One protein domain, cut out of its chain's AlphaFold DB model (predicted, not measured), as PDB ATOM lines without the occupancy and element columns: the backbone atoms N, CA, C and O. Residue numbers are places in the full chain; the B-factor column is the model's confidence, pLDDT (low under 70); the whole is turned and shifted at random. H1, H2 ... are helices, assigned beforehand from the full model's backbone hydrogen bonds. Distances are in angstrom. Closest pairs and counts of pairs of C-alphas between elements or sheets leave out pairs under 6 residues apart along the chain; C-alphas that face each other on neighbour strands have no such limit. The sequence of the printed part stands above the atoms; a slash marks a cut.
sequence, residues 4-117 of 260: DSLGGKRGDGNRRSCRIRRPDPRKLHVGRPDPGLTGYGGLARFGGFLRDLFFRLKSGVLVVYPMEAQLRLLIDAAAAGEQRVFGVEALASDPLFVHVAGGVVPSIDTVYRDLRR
ATOM      1  N   ASP A   4      -3.653 -49.473  21.869       85.06
ATOM      2  CA  ASP A   4      -4.987 -50.027  22.130       85.06
ATOM      3  C   ASP A   4      -5.304 -51.218  21.204       85.06
ATOM      4  O   ASP A   4      -5.919 -52.185  21.637       85.06
ATOM      5  N   SER A   5      -4.820 -51.200  19.954       85.81
ATOM      6  CA  SER A   5      -5.002 -52.316  19.009       85.81
ATOM      7  C   SER A   5      -4.100 -53.522  19.288       85.81
ATOM      8  O   SER A   5      -4.318 -54.586  18.723       85.81
ATOM      9  N   LEU A   6      -3.080 -53.354  20.131       84.31
ATOM     10  CA  LEU A   6      -2.110 -54.389  20.495       84.31
ATOM     11  C   LEU A   6      -2.273 -54.864  21.948       84.31
ATOM     12  O   LEU A   6      -1.437 -55.610  22.446       84.31
ATOM     13  N   GLY A   7      -3.318 -54.410  22.653       83.44
ATOM     14  CA  GLY A   7      -3.529 -54.718  24.072       83.44
ATOM     15  C   GLY A   7      -2.579 -53.983  25.030       83.44
ATOM     16  O   GLY A   7      -2.505 -54.322  26.211       83.44
ATOM     17  N   GLY A   8      -1.851 -52.971  24.549       83.19
ATOM     18  CA  GLY A   8      -0.950 -52.160  25.361       83.19
ATOM     19  C   GLY A   8      -1.702 -51.205  26.288       83.19
ATOM     20  O   GLY A   8      -2.671 -50.551  25.896       83.19
ATOM     21  N   LYS A   9      -1.237 -51.081  27.535       84.88
ATOM     22  CA  LYS A   9      -1.866 -50.204  28.535       84.88
ATOM     23  C   LYS A   9      -1.590 -48.733  28.236       84.88
ATOM     24  O   LYS A   9      -0.479 -48.350  27.859       84.88
ATOM     25  N   ARG A  10      -2.586 -47.877  28.469       84.25
ATOM     26  CA  ARG A  10      -2.413 -46.419  28.392       84.25
ATOM     27  C   ARG A  10      -1.411 -45.929  29.430       84.25
ATOM     28  O   ARG A  10      -1.390 -46.416  30.556       84.25
ATOM     29  N   GLY A  11      -0.600 -44.951  29.029       80.69
ATOM     30  CA  GLY A  11       0.280 -44.246  29.953       80.69
ATOM     31  C   GLY A  11      -0.542 -43.566  31.048       80.69
ATOM     32  O   GLY A  11      -1.567 -42.949  30.766       80.69
ATOM     33  N   ASP A  12      -0.093 -43.676  32.292       80.88
ATOM     34  CA  ASP A  12      -0.798 -43.227  33.500       80.88
ATOM     35  C   ASP A  12      -0.090 -42.039  34.177       80.88
ATOM     36  O   ASP A  12      -0.324 -41.748  35.348       80.88
ATOM     37  N   GLY A  13       0.784 -41.336  33.447       78.56
ATOM     38  CA  GLY A  13       1.640 -40.282  34.001       78.56
ATOM     39  C   GLY A  13       0.883 -39.146  34.696       78.56
ATOM     40  O   GLY A  13       1.395 -38.573  35.648       78.56
ATOM     41  N   ASN A  14      -0.350 -38.857  34.273       79.25
ATOM     42  CA  ASN A  14      -1.227 -37.861  34.899       79.25
ATOM     43  C   ASN A  14      -1.803 -38.295  36.258       79.25
ATOM     44  O   ASN A  14      -2.262 -37.448  37.017       79.25
ATOM     45  N   ARG A  15      -1.803 -39.596  36.559       81.44
ATOM     46  CA  ARG A  15      -2.279 -40.169  37.829       81.44
ATOM     47  C   ARG A  15      -1.138 -40.420  38.813       81.44
ATOM     48  O   ARG A  15      -1.387 -40.833  39.941       81.44
ATOM     49  N   ARG A  16       0.114 -40.210  38.393       79.31
ATOM     50  CA  ARG A  16       1.296 -40.463  39.218       79.31
ATOM     51  C   ARG A  16       1.684 -39.223  40.008       79.31
ATOM     52  O   ARG A  16       1.918 -38.163  39.440       79.31
ATOM     53  N   SER A  17       1.819 -39.400  41.317       76.31
ATOM     54  CA  SER A  17       2.380 -38.407  42.238       76.31
ATOM     55  C   SER A  17       3.883 -38.588  42.472       76.31
ATOM     56  O   SER A  17       4.527 -37.718  43.050       76.31
ATOM     57  N   CYS A  18       4.457 -39.711  42.028       81.81
ATOM     58  CA  CYS A  18       5.861 -40.047  42.222       81.81
ATOM     59  C   CYS A  18       6.608 -40.245  40.897       81.81
ATOM     60  O   CYS A  18       6.035 -40.613  39.868       81.81
ATOM     61  N   ARG A  19       7.923 -40.016  40.949       85.56
ATOM     62  CA  ARG A  19       8.841 -40.241  39.832       85.56
ATOM     63  C   ARG A  19       8.885 -41.724  39.455       85.56
ATOM     64  O   ARG A  19       9.042 -42.587  40.321       85.56
ATOM     65  N   ILE A  20       8.829 -42.010  38.157       87.12
ATOM     66  CA  ILE A  20       9.061 -43.344  37.603       87.12
ATOM     67  C   ILE A  20      10.496 -43.764  37.918       87.12
ATOM     68  O   ILE A  20      11.451 -43.030  37.660       87.12
ATOM     69  N   ARG A  21      10.651 -44.979  38.441       86.06
ATOM     70  CA  ARG A  21      11.955 -45.617  38.619       86.06
ATOM     71  C   ARG A  21      12.057 -46.779  37.648       86.06
ATOM     72  O   ARG A  21      11.318 -47.752  37.769       86.06
ATOM     73  N   ARG A  22      12.976 -46.672  36.689       88.62
ATOM     74  CA  ARG A  22      13.317 -47.799  35.816       88.62
ATOM     75  C   ARG A  22      14.015 -48.874  36.658       88.62
ATOM     76  O   ARG A  22      14.880 -48.515  37.464       88.62
ATOM     77  N   PRO A  23      13.656 -50.158  36.508       87.56
ATOM     78  CA  PRO A  23      14.337 -51.232  37.215       87.56
ATOM     79  C   PRO A  23      15.804 -51.299  36.791       87.56
ATOM     80  O   PRO A  23      16.186 -50.816  35.723       87.56
ATOM     81  N   ASP A  24      16.630 -51.909  37.638       86.81
ATOM     82  CA  ASP A  24      18.009 -52.229  37.286       86.81
ATOM     83  C   ASP A  24      18.015 -53.405  36.298       86.81
ATOM     84  O   ASP A  24      17.711 -54.528  36.714       86.81
ATOM     85  N   PRO A  25      18.355 -53.196  35.010       83.12
ATOM     86  CA  PRO A  25      18.230 -54.246  34.001       83.12
ATOM     87  C   PRO A  25      19.184 -55.419  34.255       83.12
ATOM     88  O   PRO A  25      18.925 -56.532  33.813       83.12
ATOM     89  N   ARG A  26      20.248 -55.206  35.044       82.81
ATOM     90  CA  ARG A  26      21.207 -56.249  35.454       82.81
ATOM     91  C   ARG A  26      20.590 -57.316  36.361       82.81
ATOM     92  O   ARG A  26      21.158 -58.393  36.494       82.81
ATOM     93  N   LYS A  27      19.447 -57.019  36.986       85.19
ATOM     94  CA  LYS A  27      18.691 -57.962  37.827       85.19
ATOM     95  C   LYS A  27      17.748 -58.855  37.019       85.19
ATOM     96  O   LYS A  27      17.104 -59.732  37.585       85.19
ATOM     97  N   LEU A  28      17.631 -58.616  35.713       82.94
ATOM     98  CA  LEU A  28      16.860 -59.470  34.823       82.94
ATOM     99  C   LEU A  28      17.706 -60.679  34.436       82.94
ATOM    100  O   LEU A  28      18.778 -60.550  33.844       82.94
ATOM    101  N   HIS A  29      17.201 -61.862  34.766       78.81
ATOM    102  CA  HIS A  29      17.830 -63.131  34.428       78.81
ATOM    103  C   HIS A  29      17.064 -63.812  33.296       78.81
ATOM    104  O   HIS A  29      15.841 -63.716  33.209       78.81
ATOM    105  N   VAL A  30      17.793 -64.512  32.426       76.19
ATOM    106  CA  VAL A  30      17.185 -65.317  31.363       76.19
ATOM    107  C   VAL A  30      16.510 -66.524  32.015       76.19
ATOM    108  O   VAL A  30      17.178 -67.344  32.641       76.19
ATOM    109  N   GLY A  31      15.183 -66.586  31.910       77.44
ATOM    110  CA  GLY A  31      14.369 -67.690  32.413       77.44
ATOM    111  C   GLY A  31      14.272 -68.856  31.429       77.44
ATOM    112  O   GLY A  31      14.918 -68.872  30.380       77.44
ATOM    113  N   ARG A  32      13.435 -69.842  31.767       77.38
ATOM    114  CA  ARG A  32      13.098 -70.935  30.844       77.38
ATOM    115  C   ARG A  32      12.327 -70.384  29.634       77.38
ATOM    116  O   ARG A  32      11.571 -69.429  29.809       77.38
ATOM    117  N   PRO A  33      12.492 -70.971  28.439       74.50
ATOM    118  CA  PRO A  33      11.713 -70.569  27.277       74.50
ATOM    119  C   PRO A  33      10.207 -70.755  27.506       74.50
ATOM    120  O   PRO A  33       9.795 -71.787  28.031       74.50
ATOM    121  N   ASP A  34       9.409 -69.770  27.099       77.00
ATOM    122  CA  ASP A  34       7.948 -69.735  27.235       77.00
ATOM    123  C   ASP A  34       7.314 -69.285  25.899       77.00
ATOM    124  O   ASP A  34       7.891 -68.433  25.220       77.00
ATOM    125  N   PRO A  35       6.150 -69.811  25.481       69.69
ATOM    126  CA  PRO A  35       5.466 -69.367  24.261       69.69
ATOM    127  C   PRO A  35       5.155 -67.856  24.200       69.69
ATOM    128  O   PRO A  35       5.011 -67.312  23.109       69.69
ATOM    129  N   GLY A  36       5.074 -67.172  25.346       70.56
ATOM    130  CA  GLY A  36       4.921 -65.720  25.488       70.56
ATOM    131  C   GLY A  36       6.243 -64.942  25.557       70.56
ATOM    132  O   GLY A  36       6.268 -63.816  26.059       70.56
ATOM    133  N   LEU A  37       7.354 -65.535  25.106       71.75
ATOM    134  CA  LEU A  37       8.666 -64.890  25.060       71.75
ATOM    135  C   LEU A  37       8.640 -63.599  24.230       71.75
ATOM    136  O   LEU A  37       8.228 -63.567  23.073       71.75
ATOM    137  N   THR A  38       9.182 -62.538  24.818       81.75
ATOM    138  CA  THR A  38       9.483 -61.288  24.118       81.75
ATOM    139  C   THR A  38      10.601 -61.481  23.090       81.75
ATOM    140  O   THR A  38      11.641 -62.079  23.380       81.75
ATOM    141  N   GLY A  39      10.433 -60.894  21.902       82.81
ATOM    142  CA  GLY A  39      11.503 -60.791  20.904       82.81
ATOM    143  C   GLY A  39      12.639 -59.846  21.320       82.81
ATOM    144  O   GLY A  39      13.699 -59.840  20.697       82.81
ATOM    145  N   TYR A  40      12.457 -59.069  22.394       87.31
ATOM    146  CA  TYR A  40      13.354 -57.982  22.791       87.31
ATOM    147  C   TYR A  40      14.251 -58.323  23.987       87.31
ATOM    148  O   TYR A  40      14.759 -57.426  24.659       87.31
ATOM    149  N   GLY A  41      14.502 -59.611  24.259       84.81
ATOM    150  CA  GLY A  41      15.313 -60.074  25.400       84.81
ATOM    151  C   GLY A  41      16.700 -59.418  25.523       84.81
ATOM    152  O   GLY A  41      17.221 -59.256  26.628       84.81
ATOM    153  N   GLY A  42      17.284 -58.970  24.405       86.12
ATOM    154  CA  GLY A  42      18.545 -58.219  24.380       86.12
ATOM    155  C   GLY A  42      18.510 -56.893  25.156       86.12
ATOM    156  O   GLY A  42      19.543 -56.484  25.693       86.12
ATOM    157  N   LEU A  43      17.332 -56.268  25.302       88.25
ATOM    158  CA  LEU A  43      17.158 -55.010  26.038       88.25
ATOM    159  C   LEU A  43      17.549 -55.126  27.514       88.25
ATOM    160  O   LEU A  43      18.031 -54.155  28.092       88.25
ATOM    161  N   ALA A  44      17.417 -56.307  28.124       85.50
ATOM    162  CA  ALA A  44      17.836 -56.517  29.509       85.50
ATOM    163  C   ALA A  44      19.347 -56.284  29.688       85.50
ATOM    164  O   ALA A  44      19.776 -55.555  30.584       85.50
ATOM    165  N   ARG A  45      20.169 -56.851  28.794       83.50
ATOM    166  CA  ARG A  45      21.630 -56.673  28.835       83.50
ATOM    167  C   ARG A  45      22.038 -55.276  28.387       83.50
ATOM    168  O   ARG A  45      22.859 -54.638  29.043       83.50
ATOM    169  N   PHE A  46      21.431 -54.789  27.310       87.06
ATOM    170  CA  PHE A  46      21.722 -53.473  26.753       87.06
ATOM    171  C   PHE A  46      21.380 -52.334  27.726       87.06
ATOM    172  O   PHE A  46      22.203 -51.454  27.975       87.06
ATOM    173  N   GLY A  47      20.227 -52.403  28.392       84.88
ATOM    174  CA  GLY A  47      19.831 -51.419  29.399       84.88
ATOM    175  C   GLY A  47      20.783 -51.365  30.600       84.88
ATOM    176  O   GLY A  47      20.913 -50.313  31.233       84.88
ATOM    177  N   GLY A  48      21.466 -52.473  30.911       82.81
ATOM    178  CA  GLY A  48      22.495 -52.537  31.949       82.81
ATOM    179  C   GLY A  48      23.759 -51.749  31.594       82.81
ATOM    180  O   GLY A  48      24.402 -51.225  32.500       82.81
ATOM    181  N   PHE A  49      24.087 -51.632  30.307       82.12
ATOM    182  CA  PHE A  49      25.157 -50.768  29.802       82.12
ATOM    183  C   PHE A  49      24.732 -49.290  29.821       82.12
ATOM    184  O   PHE A  49      25.452 -48.448  30.347       82.12
ATOM    185  N   LEU A  50      23.520 -48.979  29.344       81.75
ATOM    186  CA  LEU A  50      23.019 -47.597  29.265       81.75
ATOM    187  C   LEU A  50      22.808 -46.913  30.618       81.75
ATOM    188  O   LEU A  50      22.815 -45.685  30.694       81.75
ATOM    189  N   ARG A  51      22.578 -47.682  31.686       78.38
ATOM    190  CA  ARG A  51      22.336 -47.132  33.025       78.38
ATOM    191  C   ARG A  51      23.470 -46.216  33.494       78.38
ATOM    192  O   ARG A  51      23.183 -45.193  34.107       78.38
ATOM    193  N   ASP A  52      24.714 -46.571  33.195       73.75
ATOM    194  CA  ASP A  52      25.889 -45.865  33.715       73.75
ATOM    195  C   ASP A  52      26.242 -44.621  32.881       73.75
ATOM    196  O   ASP A  52      27.063 -43.812  33.299       73.75
ATOM    197  N   LEU A  53      25.596 -44.439  31.724       74.44
ATOM    198  CA  LEU A  53      25.874 -43.348  30.789       74.44
ATOM    199  C   LEU A  53      25.128 -42.055  31.149       74.44
ATOM    200  O   LEU A  53      25.728 -40.988  31.159       74.44
ATOM    201  N   PHE A  54      23.832 -42.130  31.474       72.12
ATOM    202  CA  PHE A  54      22.931 -40.961  31.461       72.12
ATOM    203  C   PHE A  54      22.613 -40.325  32.823       72.12
ATOM    204  O   PHE A  54      21.771 -39.432  32.888       72.12
ATOM    205  N   PHE A  55      23.299 -40.722  33.898       64.69
ATOM    206  CA  PHE A  55      23.012 -40.252  35.266       64.69
ATOM    207  C   PHE A  55      23.218 -38.741  35.489       64.69
ATOM    208  O   PHE A  55      22.793 -38.206  36.513       64.69
ATOM    209  N   ARG A  56      23.903 -38.053  34.564       63.59
ATOM    210  CA  ARG A  56      24.251 -36.624  34.666       63.59
ATOM    211  C   ARG A  56      23.211 -35.679  34.062       63.59
ATOM    212  O   ARG A  56      23.359 -34.472  34.196       63.59
ATOM    213  N   LEU A  57      22.170 -36.193  33.408       70.25
ATOM    214  CA  LEU A  57      21.204 -35.337  32.722       70.25
ATOM    215  C   LEU A  57      20.206 -34.688  33.685       70.25
ATOM    216  O   LEU A  57      19.652 -35.330  34.587       70.25
ATOM    217  N   LYS A  58      19.936 -33.404  33.435       63.06
ATOM    218  CA  LYS A  58      19.032 -32.557  34.221       63.06
ATOM    219  C   LYS A  58      17.700 -33.265  34.503       63.06
ATOM    220  O   LYS A  58      17.033 -33.815  33.630       63.06
ATOM    221  N   SER A  59      17.310 -33.274  35.774       67.56
ATOM    222  CA  SER A  59      16.087 -33.929  36.238       67.56
ATOM    223  C   SER A  59      15.390 -33.053  37.268       67.56
ATOM    224  O   SER A  59      15.850 -32.917  38.399       67.56
ATOM    225  N   GLY A  60      14.254 -32.466  36.890       67.06
ATOM    226  CA  GLY A  60      13.435 -31.677  37.811       67.06
ATOM    227  C   GLY A  60      12.853 -32.529  38.945       67.06
ATOM    228  O   GLY A  60      12.506 -33.700  38.760       67.06
ATOM    229  N   VAL A  61      12.719 -31.941  40.136       62.00
ATOM    230  CA  VAL A  61      12.229 -32.640  41.343       62.00
ATOM    231  C   VAL A  61      10.782 -33.123  41.171       62.00
ATOM    232  O   VAL A  61      10.457 -34.232  41.582       62.00
ATOM    233  N   LEU A  62       9.944 -32.346  40.477       71.00
ATOM    234  CA  LEU A  62       8.517 -32.633  40.256       71.00
ATOM    235  C   LEU A  62       8.226 -33.417  38.965       71.00
ATOM    236  O   LEU A  62       7.075 -33.571  38.563       71.00
ATOM    237  N   VAL A  63       9.263 -33.891  38.273       77.56
ATOM    238  CA  VAL A  63       9.100 -34.561  36.984       77.56
ATOM    239  C   VAL A  63       8.823 -36.053  37.190       77.56
ATOM    240  O   VAL A  63       9.644 -36.771  37.766       77.56
ATOM    241  N   VAL A  64       7.685 -36.524  36.666       83.62
ATOM    242  CA  VAL A  64       7.289 -37.945  36.696       83.62
ATOM    243  C   VAL A  64       8.255 -38.806  35.875       83.62
ATOM    244  O   VAL A  64       8.669 -39.864  36.343       83.62
ATOM    245  N   TYR A  65       8.666 -38.339  34.692       86.12
ATOM    246  CA  TYR A  65       9.612 -39.029  33.810       86.12
ATOM    247  C   TYR A  65      10.904 -38.210  33.651       86.12
ATOM    248  O   TYR A  65      10.925 -37.251  32.878       86.12
ATOM    249  N   PRO A  66      11.974 -38.520  34.403       86.25
ATOM    250  CA  PRO A  66      13.222 -37.764  34.323       86.25
ATOM    251  C   PRO A  66      13.858 -37.900  32.930       86.25
ATOM    252  O   PRO A  66      13.617 -38.888  32.231       86.25
ATOM    253  N   MET A  67      14.680 -36.927  32.521       85.38
ATOM    254  CA  MET A  67      15.216 -36.886  31.151       85.38
ATOM    255  C   MET A  67      16.064 -38.115  30.815       85.38
ATOM    256  O   MET A  67      15.910 -38.690  29.741       85.38
ATOM    257  N   GLU A  68      16.864 -38.596  31.770       85.69
ATOM    258  CA  GLU A  68      17.608 -39.855  31.637       85.69
ATOM    259  C   GLU A  68      16.689 -41.048  31.312       85.69
ATOM    260  O   GLU A  68      17.039 -41.917  30.516       85.69
ATOM    261  N   ALA A  69      15.488 -41.096  31.899       88.56
ATOM    262  CA  ALA A  69      14.556 -42.196  31.705       88.56
ATOM    263  C   ALA A  69      13.876 -42.105  30.342       88.56
ATOM    264  O   ALA A  69      13.625 -43.152  29.742       88.56
ATOM    265  N   GLN A  70      13.613 -40.888  29.855       89.75
ATOM    266  CA  GLN A  70      13.059 -40.654  28.523       89.75
ATOM    267  C   GLN A  70      14.078 -40.951  27.420       89.75
ATOM    268  O   GLN A  70      13.745 -41.663  26.477       89.75
ATOM    269  N   LEU A  71      15.337 -40.522  27.552       89.19
ATOM    270  CA  LEU A  71      16.365 -40.898  26.574       89.19
ATOM    271  C   LEU A  71      16.584 -42.403  26.542       89.19
ATOM    272  O   LEU A  71      16.584 -42.993  25.468       89.19
ATOM    273  N   ARG A  72      16.693 -43.049  27.708       90.62
ATOM    274  CA  ARG A  72      16.810 -44.512  27.767       90.62
ATOM    275  C   ARG A  72      15.606 -45.202  27.128       90.62
ATOM    276  O   ARG A  72      15.790 -46.196  26.446       90.62
ATOM    277  N   LEU A  73      14.391 -44.665  27.285       92.88
ATOM    278  CA  LEU A  73      13.200 -45.188  26.606       92.88
ATOM    279  C   LEU A  73      13.337 -45.117  25.081       92.88
ATOM    280  O   LEU A  73      13.011 -46.084  24.401       92.88
ATOM    281  N   LEU A  74      13.810 -43.986  24.557       93.06
ATOM    282  CA  LEU A  74      13.979 -43.781  23.118       93.06
ATOM    283  C   LEU A  74      15.108 -44.639  22.540       93.06
ATOM    284  O   LEU A  74      14.947 -45.196  21.458       93.06
ATOM    285  N   ILE A  75      16.212 -44.803  23.272       92.31
ATOM    286  CA  ILE A  75      17.317 -45.679  22.865       92.31
ATOM    287  C   ILE A  75      16.876 -47.149  22.905       92.31
ATOM    288  O   ILE A  75      17.174 -47.892  21.974       92.31
ATOM    289  N   ASP A  76      16.120 -47.567  23.926       92.88
ATOM    290  CA  ASP A  76      15.552 -48.918  23.990       92.88
ATOM    291  C   ASP A  76      14.564 -49.163  22.836       92.88
ATOM    292  O   ASP A  76      14.573 -50.235  22.239       92.88
ATOM    293  N   ALA A  77      13.741 -48.169  22.478       94.44
ATOM    294  CA  ALA A  77      12.833 -48.270  21.334       94.44
ATOM    295  C   ALA A  77      13.602 -48.406  20.010       94.44
ATOM    296  O   ALA A  77      13.294 -49.289  19.209       94.44
ATOM    297  N   ALA A  78      14.651 -47.603  19.811       93.06
ATOM    298  CA  ALA A  78      15.524 -47.708  18.645       93.06
ATOM    299  C   ALA A  78      16.227 -49.073  18.573       93.06
ATOM    300  O   ALA A  78      16.276 -49.685  17.506       93.06
ATOM    301  N   ALA A  79      16.707 -49.591  19.709       92.38
ATOM    302  CA  ALA A  79      17.301 -50.924  19.807       92.38
ATOM    303  C   ALA A  79      16.285 -52.052  19.547       92.38
ATOM    304  O   ALA A  79      16.653 -53.100  19.020       92.38
ATOM    305  N   ALA A  80      15.005 -51.827  19.856       91.81
ATOM    306  CA  ALA A  80      13.896 -52.707  19.487       91.81
ATOM    307  C   ALA A  80      13.483 -52.585  18.001       91.81
ATOM    308  O   ALA A  80      12.586 -53.298  17.555       91.81
ATOM    309  N   GLY A  81      14.138 -51.709  17.229       91.44
ATOM    310  CA  GLY A  81      13.911 -51.510  15.796       91.44
ATOM    311  C   GLY A  81      12.996 -50.332  15.448       91.44
ATOM    312  O   GLY A  81      12.800 -50.045  14.267       91.44
ATOM    313  N   GLU A  82      12.468 -49.605  16.435       92.88
ATOM    314  CA  GLU A  82      11.579 -48.467  16.196       92.88
ATOM    315  C   GLU A  82      12.363 -47.188  15.880       92.88
ATOM    316  O   GLU A  82      13.004 -46.587  16.736       92.88
ATOM    317  N   GLN A  83      12.268 -46.722  14.633       87.69
ATOM    318  CA  GLN A  83      12.981 -45.528  14.147       87.69
ATOM    319  C   GLN A  83      12.222 -44.214  14.398       87.69
ATOM    320  O   GLN A  83      12.681 -43.135  14.031       87.69
ATOM    321  N   ARG A  84      11.011 -44.282  14.964       88.50
ATOM    322  CA  ARG A  84      10.152 -43.117  15.216       88.50
ATOM    323  C   ARG A  84       9.633 -43.156  16.641       88.50
ATOM    324  O   ARG A  84       9.258 -44.215  17.132       88.50
ATOM    325  N   VAL A  85       9.461 -41.981  17.248       91.25
ATOM    326  CA  VAL A  85       8.856 -41.836  18.589       91.25
ATOM    327  C   VAL A  85       7.477 -42.504  18.665       91.25
ATOM    328  O   VAL A  85       7.119 -43.092  19.679       91.25
ATOM    329  N   PHE A  86       6.721 -42.486  17.564       91.25
ATOM    330  CA  PHE A  86       5.429 -43.166  17.467       91.25
ATOM    331  C   PHE A  86       5.499 -44.682  17.721       91.25
ATOM    332  O   PHE A  86       4.529 -45.255  18.210       91.25
ATOM    333  N   GLY A  87       6.632 -45.324  17.430       91.31
ATOM    334  CA  GLY A  87       6.855 -46.755  17.647       91.31
ATOM    335  C   GLY A  87       6.718 -47.195  19.104       91.31
ATOM    336  O   GLY A  87       6.289 -48.311  19.382       91.31
ATOM    337  N   VAL A  88       6.952 -46.277  20.048       92.81
ATOM    338  CA  VAL A  88       6.779 -46.513  21.490       92.81
ATOM    339  C   VAL A  88       5.347 -46.958  21.835       92.81
ATOM    340  O   VAL A  88       5.143 -47.724  22.772       92.81
ATOM    341  N   GLU A  89       4.346 -46.531  21.059       93.00
ATOM    342  CA  GLU A  89       2.962 -46.988  21.219       93.00
ATOM    343  C   GLU A  89       2.805 -48.481  20.909       93.00
ATOM    344  O   GLU A  89       2.044 -49.167  21.584       93.00
ATOM    345  N   ALA A  90       3.524 -49.007  19.917       91.50
ATOM    346  CA  ALA A  90       3.471 -50.432  19.606       91.50
ATOM    347  C   ALA A  90       4.172 -51.261  20.689       91.50
ATOM    348  O   ALA A  90       3.636 -52.270  21.132       91.50
ATOM    349  N   LEU A  91       5.312 -50.779  21.188       92.81
ATOM    350  CA  LEU A  91       6.089 -51.450  22.235       92.81
ATOM    351  C   LEU A  91       5.392 -51.470  23.608       92.81
ATOM    352  O   LEU A  91       5.787 -52.224  24.493       92.81
ATOM    353  N   ALA A  92       4.331 -50.681  23.802       93.12
ATOM    354  CA  ALA A  92       3.564 -50.652  25.049       93.12
ATOM    355  C   ALA A  92       2.767 -51.942  25.339       93.12
ATOM    356  O   ALA A  92       2.214 -52.066  26.436       93.12
ATOM    357  N   SER A  93       2.675 -52.876  24.386       91.38
ATOM    358  CA  SER A  93       2.119 -54.218  24.604       91.38
ATOM    359  C   SER A  93       3.167 -55.258  25.013       91.38
ATOM    360  O   SER A  93       2.785 -56.313  25.516       91.38
ATOM    361  N   ASP A  94       4.464 -54.981  24.842       91.44
ATOM    362  CA  ASP A  94       5.523 -55.932  25.180       91.44
ATOM    363  C   ASP A  94       5.845 -55.900  26.692       91.44
ATOM    364  O   ASP A  94       6.220 -54.847  27.225       91.44
ATOM    365  N   PRO A  95       5.735 -57.035  27.414       89.44
ATOM    366  CA  PRO A  95       5.936 -57.060  28.863       89.44
ATOM    367  C   PRO A  95       7.345 -56.658  29.309       89.44
ATOM    368  O   PRO A  95       7.493 -56.002  30.345       89.44
ATOM    369  N   LEU A  96       8.382 -57.029  28.551       90.06
ATOM    370  CA  LEU A  96       9.762 -56.696  28.899       90.06
ATOM    371  C   LEU A  96      10.028 -55.213  28.670       90.06
ATOM    372  O   LEU A  96      10.605 -54.569  29.545       90.06
ATOM    373  N   PHE A  97       9.574 -54.663  27.544       92.81
ATOM    374  CA  PHE A  97       9.703 -53.244  27.244       92.81
ATOM    375  C   PHE A  97       9.001 -52.386  28.305       92.81
ATOM    376  O   PHE A  97       9.595 -51.458  28.861       92.81
ATOM    377  N   VAL A  98       7.766 -52.747  28.673       92.50
ATOM    378  CA  VAL A  98       7.018 -52.098  29.762       92.50
ATOM    379  C   VAL A  98       7.776 -52.197  31.086       92.50
ATOM    380  O   VAL A  98       7.858 -51.214  31.828       92.50
ATOM    381  N   HIS A  99       8.364 -53.357  31.385       90.69
ATOM    382  CA  HIS A  99       9.154 -53.545  32.595       90.69
ATOM    383  C   HIS A  99      10.378 -52.618  32.619       90.69
ATOM    384  O   HIS A  99      10.521 -51.831  33.557       90.69
ATOM    385  N   VAL A 100      11.224 -52.634  31.579       90.62
ATOM    386  CA  VAL A 100      12.442 -51.802  31.531       90.62
ATOM    387  C   VAL A 100      12.132 -50.305  31.484       90.62
ATOM    388  O   VAL A 100      12.926 -49.518  32.005       90.62
ATOM    389  N   ALA A 101      10.963 -49.910  30.965       90.88
ATOM    390  CA  ALA A 101      10.454 -48.538  30.988       90.88
ATOM    391  C   ALA A 101      10.075 -48.029  32.394       90.88
ATOM    392  O   ALA A 101       9.904 -46.824  32.579       90.88
ATOM    393  N   GLY A 102       9.992 -48.907  33.402       90.00
ATOM    394  CA  GLY A 102       9.572 -48.554  34.765       90.00
ATOM    395  C   GLY A 102       8.147 -48.994  35.113       90.00
ATOM    396  O   GLY A 102       7.512 -48.393  35.979       90.00
ATOM    397  N   GLY A 103       7.636 -50.022  34.433       90.19
ATOM    398  CA  GLY A 103       6.320 -50.626  34.669       90.19
ATOM    399  C   GLY A 103       5.177 -49.999  33.870       90.19
ATOM    400  O   GLY A 103       4.077 -50.546  33.845       90.19
ATOM    401  N   VAL A 104       5.425 -48.875  33.196       90.00
ATOM    402  CA  VAL A 104       4.478 -48.236  32.280       90.00
ATOM    403  C   VAL A 104       5.237 -47.503  31.183       90.00
ATOM    404  O   VAL A 104       6.263 -46.873  31.430       90.00
ATOM    405  N   VAL A 105       4.704 -47.565  29.967       93.00
ATOM    406  CA  VAL A 105       5.224 -46.798  28.835       93.00
ATOM    407  C   VAL A 105       4.447 -45.480  28.735       93.00
ATOM    408  O   VAL A 105       3.213 -45.528  28.615       93.00
ATOM    409  N   PRO A 106       5.113 -44.308  28.770       91.88
ATOM    410  CA  PRO A 106       4.443 -43.015  28.643       91.88
ATOM    411  C   PRO A 106       3.658 -42.920  27.330       91.88
ATOM    412  O   PRO A 106       3.968 -43.602  26.352       91.88
ATOM    413  N   SER A 107       2.615 -42.086  27.301       90.12
ATOM    414  CA  SER A 107       1.927 -41.779  26.043       90.12
ATOM    415  C   SER A 107       2.842 -40.985  25.117       90.12
ATOM    416  O   SER A 107       3.692 -40.224  25.588       90.12
ATOM    417  N   ILE A 108       2.621 -41.096  23.810       91.12
ATOM    418  CA  ILE A 108       3.357 -40.311  22.814       91.12
ATOM    419  C   ILE A 108       3.356 -38.799  23.112       91.12
ATOM    420  O   ILE A 108       4.396 -38.152  23.011       91.12
ATOM    421  N   ASP A 109       2.234 -38.243  23.575       89.94
ATOM    422  CA  ASP A 109       2.132 -36.820  23.928       89.94
ATOM    423  C   ASP A 109       3.003 -36.459  25.136       89.94
ATOM    424  O   ASP A 109       3.568 -35.367  25.200       89.94
ATOM    425  N   THR A 110       3.133 -37.382  26.095       89.94
ATOM    426  CA  THR A 110       4.023 -37.214  27.252       89.94
ATOM    427  C   THR A 110       5.476 -37.218  26.799       89.94
ATOM    428  O   THR A 110       6.235 -36.344  27.205       89.94
ATOM    429  N   VAL A 111       5.846 -38.141  25.904       91.12
ATOM    430  CA  VAL A 111       7.204 -38.203  25.344       91.12
ATOM    431  C   VAL A 111       7.544 -36.906  24.608       91.12
ATOM    432  O   VAL A 111       8.573 -36.305  24.896       91.12
ATOM    433  N   TYR A 112       6.667 -36.404  23.731       90.06
ATOM    434  CA  TYR A 112       6.900 -35.125  23.048       90.06
ATOM    435  C   TYR A 112       6.957 -33.932  24.005       90.06
ATOM    436  O   TYR A 112       7.777 -33.033  23.823       90.06
ATOM    437  N   ARG A 113       6.107 -33.910  25.037       88.81
ATOM    438  CA  ARG A 113       6.139 -32.867  26.070       88.81
ATOM    439  C   ARG A 113       7.458 -32.866  26.837       88.81
ATOM    440  O   ARG A 113       7.972 -31.791  27.129       88.81
ATOM    441  N   ASP A 114       7.989 -34.039  27.160       87.00
ATOM    442  CA  ASP A 114       9.259 -34.163  27.870       87.00
ATOM    443  C   ASP A 114      10.451 -33.854  26.954       87.00
ATOM    444  O   ASP A 114      11.386 -33.193  27.398       87.00
ATOM    445  N   LEU A 115      10.396 -34.228  25.670       85.94
ATOM    446  CA  LEU A 115      11.422 -33.878  24.679       85.94
ATOM    447  C   LEU A 115      11.584 -32.364  24.504       85.94
ATOM    448  O   LEU A 115      12.699 -31.888  24.332       85.94
ATOM    449  N   ARG A 116      10.503 -31.585  24.637       86.06
ATOM    450  CA  ARG A 116      10.568 -30.109  24.615       86.06
ATOM    451  C   ARG A 116      11.354 -29.497  25.779       86.06
ATOM    452  O   ARG A 116      11.556 -28.291  25.790       86.06
ATOM    453  N   ARG A 117      11.753 -30.291  26.777       83.19
ATOM    454  CA  ARG A 117      12.572 -29.832  27.908       83.19
ATOM    455  C   ARG A 117      14.074 -29.911  27.644       83.19
ATOM    456  O   ARG A 117      14.825 -29.429  28.485       83.19
TER     457      ARG A 117
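AT A GLANCE: This is residues 4 to 117 of the 260 residues of an uncharacterized protein of Planctomycetes bacterium (UniProt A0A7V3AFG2). Little regular structure is here: five short, mostly crossed helices cluster with H2 as their hub, while two long stretches, residues 4 to 41 and 51 to 66, loop past them. The printed part has 114 residues, 43 in H1 to H5, all helix, no named strand; it is compact, radius of gyration of the C-alphas 13.6 A, spans 40 by 34 by 27 A.

HOW THE PARTS SIT: Past residues 4 to 41, find H1, residues 42 to 50, in a hairpin with H2, residues 67 to 79; closest C-alphas Leu 43 and Asp 76, 6.6 A. H2 touches H3, residues 85 to 91, with residues 74 to 77 alone; closest C-alphas Ala 77 and Val 88, 6.3 A. H4, residues 95 to 100, touches H1; closest C-alphas Ala 44 and Val 100, 7.4 A. H5, residues 108 to 115, touches H3; closest C-alphas Phe 86 and Ile 108, 6.4 A. Every O i to N i+4 pair is within hydrogen-bond range in H2, H4 and H5, but 4 of 5 in H1 and 1 of 3 in H3, where 4 of 4 O i to N i+3 pairs are.

IN THESE COORDINATES: Find C-alpha 42 at (18.545, -58.219, 24.380), where H1 begins, 12.5 A long; H2 spans 18.2 A, H3 10.6 A, H4 8.8 A, and H5 10.5 A, to C-alpha 115 at (11.422, -33.878, 24.679).

THE WHOLE: The printed part has no cut; the link H1 to H2 is long, and pLDDT is under 70 at residues 35, 55 to 56 and 58 to 61.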